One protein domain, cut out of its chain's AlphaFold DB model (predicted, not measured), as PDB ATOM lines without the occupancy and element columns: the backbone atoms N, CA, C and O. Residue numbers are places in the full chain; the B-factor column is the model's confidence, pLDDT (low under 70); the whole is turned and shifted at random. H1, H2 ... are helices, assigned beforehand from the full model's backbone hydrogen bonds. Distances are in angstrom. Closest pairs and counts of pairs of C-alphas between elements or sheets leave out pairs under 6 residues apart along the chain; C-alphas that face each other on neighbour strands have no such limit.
ATOM      1  N   VAL A 345     273.259 255.217 261.420       59.06
ATOM      2  CA  VAL A 345     271.823 254.882 261.408       59.06
ATOM      3  C   VAL A 345     270.973 256.057 260.905       59.06
ATOM      4  O   VAL A 345     269.962 255.853 260.230       59.06
ATOM      5  N   ARG A 346     271.387 257.298 261.190       63.97
ATOM      6  CA  ARG A 346     270.701 258.516 260.724       63.97
ATOM      7  C   ARG A 346     271.000 258.840 259.260       63.97
ATOM      8  O   ARG A 346     270.139 259.427 258.606       63.97
ATOM      9  N   SER A 347     272.151 258.422 258.728       66.69
ATOM     10  CA  SER A 347     272.514 258.605 257.316       66.69
ATOM     11  C   SER A 347     271.510 257.930 256.369       66.69
ATOM     12  O   SER A 347     271.132 258.496 255.343       66.69
ATOM     13  N   PHE A 348     270.986 256.761 256.756       65.62
ATOM     14  CA  PHE A 348     270.017 256.013 255.956       65.62
ATOM     15  C   PHE A 348     268.588 256.590 256.009       65.62
ATOM     16  O   PHE A 348     267.799 256.312 255.102       65.62
ATOM     17  N   GLU A 349     268.238 257.411 257.012       78.62
ATOM     18  CA  GLU A 349     266.877 257.945 257.193       78.62
ATOM     19  C   GLU A 349     266.478 258.888 256.042       78.62
ATOM     20  O   GLU A 349     267.010 259.996 255.896       78.62
ATOM     21  N   THR A 350     265.484 258.469 255.253       79.44
ATOM     22  CA  THR A 350     265.023 259.171 254.048       79.44
ATOM     23  C   THR A 350     264.464 260.561 254.339       79.44
ATOM     24  O   THR A 350     263.447 260.715 255.014       79.44
ATOM     25  N   MET A 351     265.100 261.572 253.753       84.69
ATOM     26  CA  MET A 351     264.751 262.982 253.910       84.69
ATOM     27  C   MET A 351     263.444 263.362 253.190       84.69
ATOM     28  O   MET A 351     263.237 263.002 252.027       84.69
ATOM     29  N   THR A 352     262.582 264.138 253.854       87.12
ATOM     30  CA  THR A 352     261.281 264.569 253.313       87.12
ATOM     31  C   THR A 352     261.420 265.617 252.204       87.12
ATOM     32  O   THR A 352     262.438 266.301 252.084       87.12
ATOM     33  N   PHE A 353     260.367 265.799 251.399       86.25
ATOM     34  CA  PHE A 353     260.337 266.816 250.340       86.25
ATOM     35  C   PHE A 353     260.594 268.239 250.870       86.25
ATOM     36  O   PHE A 353     261.342 269.000 250.258       86.25
ATOM     37  N   GLU A 354     260.032 268.595 252.030       87.75
ATOM     38  CA  GLU A 354     260.235 269.919 252.634       87.75
ATOM     39  C   GLU A 354     261.684 270.134 253.087       87.75
ATOM     40  O   GLU A 354     262.229 271.222 252.888       87.75
ATOM     41  N   GLN A 355     262.330 269.093 253.625       86.44
ATOM     42  CA  GLN A 355     263.747 269.107 253.996       86.44
ATOM     43  C   GLN A 355     264.650 269.199 252.754       86.44
ATOM     44  O   GLN A 355     265.498 270.090 252.694       86.44
ATOM     45  N   LYS A 356     264.409 268.390 251.709       88.31
ATOM     46  CA  LYS A 356     265.112 268.489 250.409       88.31
ATOM     47  C   LYS A 356     264.991 269.903 249.813       88.31
ATOM     48  O   LYS A 356     265.982 270.502 249.400       88.31
ATOM     49  N   HIS A 357     263.792 270.490 249.847       85.81
ATOM     50  CA  HIS A 357     263.535 271.860 249.392       85.81
ATOM     51  C   HIS A 357     264.101 272.941 250.341       85.81
ATOM     52  O   HIS A 357     264.316 274.084 249.932       85.81
ATOM     53  N   ALA A 358     264.367 272.630 251.612       86.62
ATOM     54  CA  ALA A 358     265.120 273.502 252.512       86.62
ATOM     55  C   ALA A 358     266.629 273.469 252.206       86.62
ATOM     56  O   ALA A 358     267.229 274.540 252.119       86.62
ATOM     57  N   LEU A 359     267.217 272.288 251.965       87.00
ATOM     58  CA  LEU A 359     268.622 272.145 251.557       87.00
ATOM     59  C   LEU A 359     268.906 272.831 250.220       87.00
ATOM     60  O   LEU A 359     269.837 273.626 250.148       87.00
ATOM     61  N   SER A 360     268.068 272.628 249.198       85.38
ATOM     62  CA  SER A 360     268.180 273.336 247.910       85.38
ATOM     63  C   SER A 360     268.267 274.862 248.100       85.38
ATOM     64  O   SER A 360     269.175 275.501 247.573       85.38
ATOM     65  N   ARG A 361     267.435 275.444 248.977       85.56
ATOM     66  CA  ARG A 361     267.466 276.884 249.315       85.56
ATOM     67  C   ARG A 361     268.619 277.310 250.244       85.56
ATOM     68  O   ARG A 361     268.805 278.517 250.437       85.56
ATOM     69  N   LYS A 362     269.373 276.371 250.837       84.81
ATOM     70  CA  LYS A 362     270.700 276.630 251.432       84.81
ATOM     71  C   LYS A 362     271.778 276.623 250.330       84.81
ATOM     72  O   LYS A 362     272.571 277.557 250.274       84.81
ATOM     73  N   VAL A 363     271.752 275.642 249.420       85.19
ATOM     74  CA  VAL A 363     272.694 275.483 248.286       85.19
ATOM     75  C   VAL A 363     272.660 276.658 247.312       85.19
ATOM     76  O   VAL A 363     273.718 277.144 246.912       85.19
ATOM     77  N   ASP A 364     271.476 277.196 247.008       82.12
ATOM     78  CA  ASP A 364     271.314 278.417 246.201       82.12
ATOM     79  C   ASP A 364     272.138 279.608 246.735       82.12
ATOM     80  O   ASP A 364     272.487 280.509 245.973       82.12
ATOM     81  N   LYS A 365     272.452 279.619 248.039       82.88
ATOM     82  CA  LYS A 365     273.131 280.714 248.750       82.88
ATOM     83  C   LYS A 365     274.618 280.459 249.013       82.88
ATOM     84  O   LYS A 365     275.276 281.339 249.562       82.88
ATOM     85  N   LEU A 366     275.144 279.282 248.667       81.00
ATOM     86  CA  LEU A 366     276.567 278.982 248.821       81.00
ATOM     87  C   LEU A 366     277.425 279.826 247.866       81.00
ATOM     88  O   LEU A 366     277.093 280.002 246.691       81.00
ATOM     89  N   CYS A 367     278.575 280.276 248.369       80.94
ATOM     90  CA  CYS A 367     279.697 280.749 247.561       80.94
ATOM     91  C   CYS A 367     280.129 279.679 246.543       80.94
ATOM     92  O   CYS A 367     279.998 278.488 246.814       80.94
ATOM     93  N   ALA A 368     280.765 280.090 245.439       75.00
ATOM     94  CA  ALA A 368     281.351 279.161 244.465       75.00
ATOM     95  C   ALA A 368     282.300 278.125 245.110       75.00
ATOM     96  O   ALA A 368     282.244 276.960 244.745       75.00
ATOM     97  N   HIS A 369     283.086 278.515 246.124       76.00
ATOM     98  CA  HIS A 369     283.924 277.579 246.884       76.00
ATOM     99  C   HIS A 369     283.090 276.475 247.548       76.00
ATOM    100  O   HIS A 369     283.246 275.323 247.182       76.00
ATOM    101  N   GLY A 370     282.144 276.815 248.431       80.81
ATOM    102  CA  GLY A 370     281.310 275.809 249.106       80.81
ATOM    103  C   GLY A 370     280.401 275.005 248.166       80.81
ATOM    104  O   GLY A 370     279.927 273.932 248.526       80.81
ATOM    105  N   LYS A 371     280.164 275.493 246.940       81.62
ATOM    106  CA  LYS A 371     279.527 274.709 245.873       81.62
ATOM    107  C   LYS A 371     280.448 273.628 245.298       81.62
ATOM    108  O   LYS A 371     279.929 272.597 244.891       81.62
ATOM    109  N   ASN A 372     281.767 273.823 245.298       81.56
ATOM    110  CA  ASN A 372     282.724 272.780 244.922       81.56
ATOM    111  C   ASN A 372     282.771 271.685 245.997       81.56
ATOM    112  O   ASN A 372     282.618 270.518 245.654       81.56
ATOM    113  N   ASP A 373     282.861 272.059 247.280       83.19
ATOM    114  CA  ASP A 373     282.809 271.119 248.412       83.19
ATOM    115  C   ASP A 373     281.525 270.252 248.364       83.19
ATOM    116  O   ASP A 373     281.536 269.050 248.621       83.19
ATOM    117  N   LEU A 374     280.393 270.858 247.976       85.12
ATOM    118  CA  LEU A 374     279.119 270.160 247.774       85.12
ATOM    119  C   LEU A 374     279.171 269.144 246.617       85.12
ATOM    120  O   LEU A 374     278.568 268.076 246.718       85.12
ATOM    121  N   ILE A 375     279.856 269.475 245.518       83.31
ATOM    122  CA  ILE A 375     280.046 268.562 244.381       83.31
ATOM    123  C   ILE A 375     280.958 267.399 244.795       83.31
ATOM    124  O   ILE A 375     280.657 266.263 244.450       83.31
ATOM    125  N   GLU A 376     281.998 267.645 245.596       82.44
ATOM    126  CA  GLU A 376     282.875 266.599 246.140       82.44
ATOM    127  C   GLU A 376     282.095 265.583 246.999       82.44
ATOM    128  O   GLU A 376     282.211 264.377 246.778       82.44
ATOM    129  N   ILE A 377     281.213 266.055 247.893       84.62
ATOM    130  CA  ILE A 377     280.305 265.200 248.687       84.62
ATOM    131  C   ILE A 377     279.383 264.353 247.788       84.62
ATOM    132  O   ILE A 377     279.146 263.174 248.065       84.62
ATOM    133  N   VAL A 378     278.859 264.928 246.698       84.44
ATOM    134  CA  VAL A 378     277.986 264.210 245.754       84.44
ATOM    135  C   VAL A 378     278.766 263.174 244.943       84.44
ATOM    136  O   VAL A 378     278.332 262.025 244.857       84.44
ATOM    137  N   ASP A 379     279.916 263.536 244.376       83.19
ATOM    138  CA  ASP A 379     280.721 262.645 243.531       83.19
ATOM    139  C   ASP A 379     281.272 261.451 244.336       83.19
ATOM    140  O   ASP A 379     281.255 260.324 243.828       83.19
ATOM    141  N   LYS A 380     281.644 261.675 245.609       81.88
ATOM    142  CA  LYS A 380     282.074 260.664 246.597       81.88
ATOM    143  C   LYS A 380     281.052 259.538 246.804       81.88
ATOM    144  O   LYS A 380     281.444 258.377 246.898       81.88
ATOM    145  N   HIS A 381     279.758 259.860 246.894       78.25
ATOM    146  CA  HIS A 381     278.711 258.881 247.226       78.25
ATOM    147  C   HIS A 381     277.890 258.398 246.032       78.25
ATOM    148  O   HIS A 381     277.452 257.245 246.024       78.25
ATOM    149  N   GLU A 382     277.681 259.239 245.017       78.81
ATOM    150  CA  GLU A 382     276.947 258.837 243.816       78.81
ATOM    151  C   GLU A 382     277.832 258.107 242.791       78.81
ATOM    152  O   GLU A 382     277.302 257.411 241.927       78.81
ATOM    153  N   GLY A 383     279.164 258.168 242.930       63.72
ATOM    154  CA  GLY A 383     280.105 257.428 242.082       63.72
ATOM    155  C   GLY A 383     280.176 258.000 240.667       63.72
ATOM    156  O   GLY A 383     280.070 257.272 239.681       63.72
ATOM    157  N   HIS A 384     280.271 259.326 240.560       60.91
ATOM    158  CA  HIS A 384     280.112 260.049 239.295       60.91
ATOM    159  C   HIS A 384     281.242 261.063 239.016       60.91
ATOM    160  O   HIS A 384     280.951 262.244 238.798       60.91
ATOM    161  N   PRO A 385     282.516 260.640 239.009       53.25
ATOM    162  CA  PRO A 385     283.660 261.547 239.013       53.25
ATOM    163  C   PRO A 385     283.689 262.521 237.823       53.25
ATOM    164  O   PRO A 385     283.595 262.118 236.665       53.25
ATOM    165  N   GLY A 386     283.926 263.802 238.118       51.31
ATOM    166  CA  GLY A 386     284.522 264.757 237.170       51.31
ATOM    167  C   GLY A 386     283.568 265.744 236.495       51.31
ATOM    168  O   GLY A 386     284.020 266.598 235.728       51.31
ATOM    169  N   ALA A 387     282.268 265.697 236.788       48.19
ATOM    170  CA  ALA A 387     281.299 266.636 236.223       48.19
ATOM    171  C   ALA A 387     281.314 267.984 236.974       48.19
ATOM    172  O   ALA A 387     280.439 268.263 237.794       48.19
ATOM    173  N   LYS A 388     282.281 268.856 236.651       54.41
ATOM    174  CA  LYS A 388     282.366 270.239 237.185       54.41
ATOM    175  C   LYS A 388     281.099 271.074 236.943       54.41
ATOM    176  O   LYS A 388     280.840 272.015 237.684       54.41
ATOM    177  N   GLU A 389     280.300 270.691 235.947       56.09
ATOM    178  CA  GLU A 389     279.006 271.293 235.614       56.09
ATOM    179  C   GLU A 389     277.821 270.369 235.973       56.09
ATOM    180  O   GLU A 389     276.805 270.305 235.277       56.09
ATOM    181  N   ARG A 390     277.945 269.590 237.062       63.25
ATOM    182  CA  ARG A 390     276.894 268.671 237.520       63.25
ATOM    183  C   ARG A 390     275.605 269.414 237.860       63.25
ATOM    184  O   ARG A 390     275.557 270.305 238.704       63.25
ATOM    185  N   LEU A 391     274.521 268.928 237.266       63.34
ATOM    186  CA  LEU A 391     273.171 269.373 237.552       63.34
ATOM    187  C   LEU A 391     272.580 268.615 238.756       63.34
ATOM    188  O   LEU A 391     272.159 267.467 238.625       63.34
ATOM    189  N   VAL A 392     272.566 269.234 239.941       71.75
ATOM    190  CA  VAL A 392     272.188 268.546 241.195       71.75
ATOM    191  C   VAL A 392     270.663 268.455 241.358       71.75
ATOM    192  O   VAL A 392     269.998 269.445 241.669       71.75
ATOM    193  N   ASP A 393     270.101 267.250 241.206       77.88
ATOM    194  CA  ASP A 393     268.700 266.952 241.540       77.88
ATOM    195  C   ASP A 393     268.585 266.221 242.889       77.88
ATOM    196  O   ASP A 393     268.757 265.005 242.991       77.88
ATOM    197  N   PHE A 394     268.205 266.966 243.931       80.12
ATOM    198  CA  PHE A 394     267.973 266.457 245.290       80.12
ATOM    199  C   PHE A 394     266.908 265.350 245.378       80.12
ATOM    200  O   PHE A 394     266.801 264.693 246.415       80.12
ATOM    201  N   ASN A 395     266.099 265.128 244.336       79.25
ATOM    202  CA  ASN A 395     265.160 264.008 244.287       79.25
ATOM    203  C   ASN A 395     265.853 262.676 243.961       79.25
ATOM    204  O   ASN A 395     265.387 261.651 244.449       79.25
ATOM    205  N   GLN A 396     266.950 262.711 243.196       79.44
ATOM    206  CA  GLN A 396     267.684 261.536 242.709       79.44
ATOM    207  C   GLN A 396     268.853 261.129 243.627       79.44
ATOM    208  O   GLN A 396     269.210 259.956 243.653       79.44
ATOM    209  N   LEU A 397     269.401 262.062 244.417       82.88
ATOM    210  CA  LEU A 397     270.426 261.767 245.432       82.88
ATOM    211  C   LEU A 397     269.933 260.779 246.509       82.88
ATOM    212  O   LEU A 397     268.790 260.871 246.979       82.88
ATOM    213  N   ARG A 398     270.834 259.893 246.961       86.00
ATOM    214  CA  ARG A 398     270.602 258.930 248.057       86.00
ATOM    215  C   ARG A 398     270.370 259.641 249.395       86.00
ATOM    216  O   ARG A 398     270.767 260.791 249.589       86.00
ATOM    217  N   SER A 399     269.756 258.943 250.357       85.94
ATOM    218  CA  SER A 399     269.562 259.467 251.720       85.94
ATOM    219  C   SER A 399     270.889 259.838 252.384       85.94
ATOM    220  O   SER A 399     271.002 260.959 252.869       85.94
ATOM    221  N   VAL A 400     271.900 258.965 252.304       85.00
ATOM    222  CA  VAL A 400     273.249 259.197 252.856       85.00
ATOM    223  C   VAL A 400     273.849 260.503 252.324       85.00
ATOM    224  O   VAL A 400     274.169 261.391 253.111       85.00
ATOM    225  N   THR A 401     273.887 260.678 250.999       87.06
ATOM    226  CA  THR A 401     274.383 261.892 250.328       87.06
ATOM    227  C   THR A 401     273.641 263.146 250.807       87.06
ATOM    228  O   THR A 401     274.251 264.159 251.136       87.06
ATOM    229  N   LEU A 402     272.310 263.083 250.920       89.00
ATOM    230  CA  LEU A 402     271.494 264.199 251.415       89.00
ATOM    231  C   LEU A 402     271.746 264.520 252.897       89.00
ATOM    232  O   LEU A 402     271.649 265.685 253.287       89.00
ATOM    233  N   ARG A 403     272.072 263.517 253.721       88.81
ATOM    234  CA  ARG A 403     272.410 263.692 255.140       88.81
ATOM    235  C   ARG A 403     273.812 264.246 255.346       88.81
ATOM    236  O   ARG A 403     273.971 265.102 256.207       88.81
ATOM    237  N   GLU A 404     274.788 263.855 254.532       88.00
ATOM    238  CA  GLU A 404     276.119 264.470 254.557       88.00
ATOM    239  C   GLU A 404     276.059 265.941 254.104       88.00
ATOM    240  O   GLU A 404     276.640 266.809 254.751       88.00
ATOM    241  N   ILE A 405     275.242 266.262 253.093       88.88
ATOM    242  CA  ILE A 405     274.939 267.653 252.711       88.88
ATOM    243  C   ILE A 405     274.259 268.416 253.868       88.88
ATOM    244  O   ILE A 405     274.606 269.567 254.145       88.88
ATOM    245  N   GLU A 406     273.297 267.805 254.569       89.69
ATOM    246  CA  GLU A 406     272.670 268.406 255.757       89.69
ATOM    247  C   GLU A 406     273.692 268.658 256.878       89.69
ATOM    248  O   GLU A 406     273.686 269.744 257.465       89.69
ATOM    249  N   ALA A 407     274.594 267.706 257.132       88.44
ATOM    250  CA  ALA A 407     275.665 267.812 258.118       88.44
ATOM    251  C   ALA A 407     276.667 268.921 257.765       88.44
ATOM    252  O   ALA A 407     276.926 269.777 258.612       88.44
ATOM    253  N   TYR A 408     277.138 268.992 256.513       88.31
ATOM    254  CA  TYR A 408     277.992 270.074 256.005       88.31
ATOM    255  C   TYR A 408     277.373 271.450 256.298       88.31
ATOM    256  O   TYR A 408     278.004 272.305 256.915       88.31
ATOM    257  N   PHE A 409     276.085 271.640 255.991       86.06
ATOM    258  CA  PHE A 409     275.372 272.891 256.279       86.06
ATOM    259  C   PHE A 409     275.130 273.209 257.759       86.06
ATOM    260  O   PHE A 409     274.719 274.335 258.058       86.06
ATOM    261  N   ASN A 410     275.287 272.235 258.652       85.00
ATOM    262  CA  ASN A 410     275.098 272.403 260.091       85.00
ATOM    263  C   ASN A 410     276.447 272.545 260.827       85.00
ATOM    264  O   ASN A 410     276.495 273.186 261.873       85.00
ATOM    265  N   ALA A 411     277.536 272.011 260.261       84.50
ATOM    266  CA  ALA A 411     278.913 272.274 260.678       84.50
ATOM    267  C   ALA A 411     279.425 273.646 260.193       84.50
ATOM    268  O   ALA A 411     280.319 274.234 260.801       84.50
ATOM    269  N   MET A 412     278.856 274.174 259.104       81.56
ATOM    270  CA  MET A 412     279.237 275.469 258.544       81.56
ATOM    271  C   MET A 412     278.864 276.625 259.504       81.56
ATOM    272  O   MET A 412     277.677 276.812 259.788       81.56
ATOM    273  N   PRO A 413     279.829 277.438 259.986       77.38
ATOM    274  CA  PRO A 413     279.583 278.466 261.004       77.38
ATOM    275  C   PRO A 413     278.621 279.537 260.488       77.38
ATOM    276  O   PRO A 413     278.698 279.921 259.326       77.38
ATOM    277  N   ASP A 414     277.723 280.054 261.334       70.44
ATOM    278  CA  ASP A 414     276.574 280.865 260.887       70.44
ATOM    279  C   ASP A 414     276.925 282.112 260.044       70.44
ATOM    280  O   ASP A 414     276.089 282.571 259.251       70.44
ATOM    281  N   ASP A 415     278.161 282.610 260.160       67.12
ATOM    282  CA  ASP A 415     278.742 283.702 259.372       67.12
ATOM    283  C   ASP A 415     279.092 283.331 257.911       67.12
ATOM    284  O   ASP A 415     279.422 284.211 257.116       67.12
ATOM    285  N   TRP A 416     278.943 282.068 257.497       68.62
ATOM    286  CA  TRP A 416     279.149 281.637 256.106       68.62
ATOM    287  C   TRP A 416     278.327 282.460 255.111       68.62
ATOM    288  O   TRP A 416     278.772 282.774 254.009       68.62
ATOM    289  N   LYS A 417     277.146 282.902 255.550       62.50
ATOM    290  CA  LYS A 417     276.210 283.728 254.780       62.50
ATOM    291  C   LYS A 417     276.728 285.156 254.555       62.50
ATOM    292  O   LYS A 417     276.373 285.757 253.547       62.50
ATOM    293  N   SER A 418     277.550 285.705 255.459       60.06
ATOM    294  CA  SER A 418     278.146 287.044 255.305       60.06
ATOM    295  C   SER A 418     279.454 287.003 254.513       60.06
ATOM    296  O   SER A 418     279.709 287.910 253.723       60.06
ATOM    297  N   LYS A 419     280.224 285.911 254.624       58.25
ATOM    298  CA  LYS A 419     281.385 285.620 253.759       58.25
ATOM    299  C   LYS A 419     281.007 285.480 252.274       58.25
ATOM    300  O   LYS A 419     281.863 285.682 251.419       58.25
ATOM    301  N   CYS A 420     279.734 285.198 251.975       51.72
ATOM    302  CA  CYS A 420     279.191 285.121 250.616       51.72
ATOM    303  C   CYS A 420     278.465 286.389 250.118       51.72
ATOM    304  O   CYS A 420     277.943 286.370 249.003       51.72
ATOM    305  N   GLU A 421     278.464 287.513 250.854       47.94
ATOM    306  CA  GLU A 421     278.216 288.798 250.186       47.94
ATOM    307  C   GLU A 421     279.454 289.175 249.353       47.94
ATOM    308  O   GLU A 421     280.541 289.327 249.920       47.94
TER     309      GLU A 421
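Overview. This is residues 345 to 421 of the 543 residues of the protein "NET domain-containing protein" of Panagrellus redivivus (UniProt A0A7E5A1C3). Two helices, H2 and H3, make a helical hairpin, and H1 packs on H3 at a steep tilt, so that the three centres form a flattened triangle. A wide loop, residues 383 to 398, joins H2 to H3, while the very short H4 lies past the end of H3 and touches no helix. The printed part has 77 residues with four named helices, in the order H1, H2, H3, H4, and no named strand; the class is all helix. The whole is compact, with a radius of gyration of the C-alphas of 12.2 A, and spans 33 by 27 by 19 A.

Arrangement. H3, residues 399 to 411, touches H2, residues 368 to 382, with residues 400 to 405 alone. Their closest C-alphas, of His 381 and Thr 401, are 6.1 A apart; this hairpin has a shallow tilt of 30 degrees, opposite ways. H1, residues 353 to 363, touches H3 at a steep tilt of 49 degrees, the same way, with the closest C-alphas, of Leu 359 and Glu 406, 6.9 A apart. H1 and H2 are close but not clearly touching: their closest C-alphas, of Val 363 and Lys 371, are 7.3 A apart. H4, residues 416 to 419, is apart from H1, H2 and H3. Every O i to N i+4 pair is within hydrogen-bond range in H3, against 6 of 7 in H1 and 10 of 11 in H2; H4 is too short for such a pair, and its one O i to N i+3 pair is not within range.

Along the chain. H2 measures 20.8 A from C-alpha 368 at (281.351, 279.161, 244.465) to C-alpha 382. H3 measures 18.2 A and H1 15.2 A, the latter beginning at C-alpha 353 at (260.337, 266.816, 250.340). H4 ends at C-alpha 419 at (281.385, 285.620, 253.759).

Size, cuts and confidence. The C-alphas farthest apart, of Val 345 and Glu 421, are 36.3 A apart. The printed part has no cut. The link from H2 to H3 is long; those from H1 to H2 and H3 to H4 are tight. The mean pLDDT of the printed part is 77.1, with residues 345 to 348, 383 to 391 and 415 to 421 under 70.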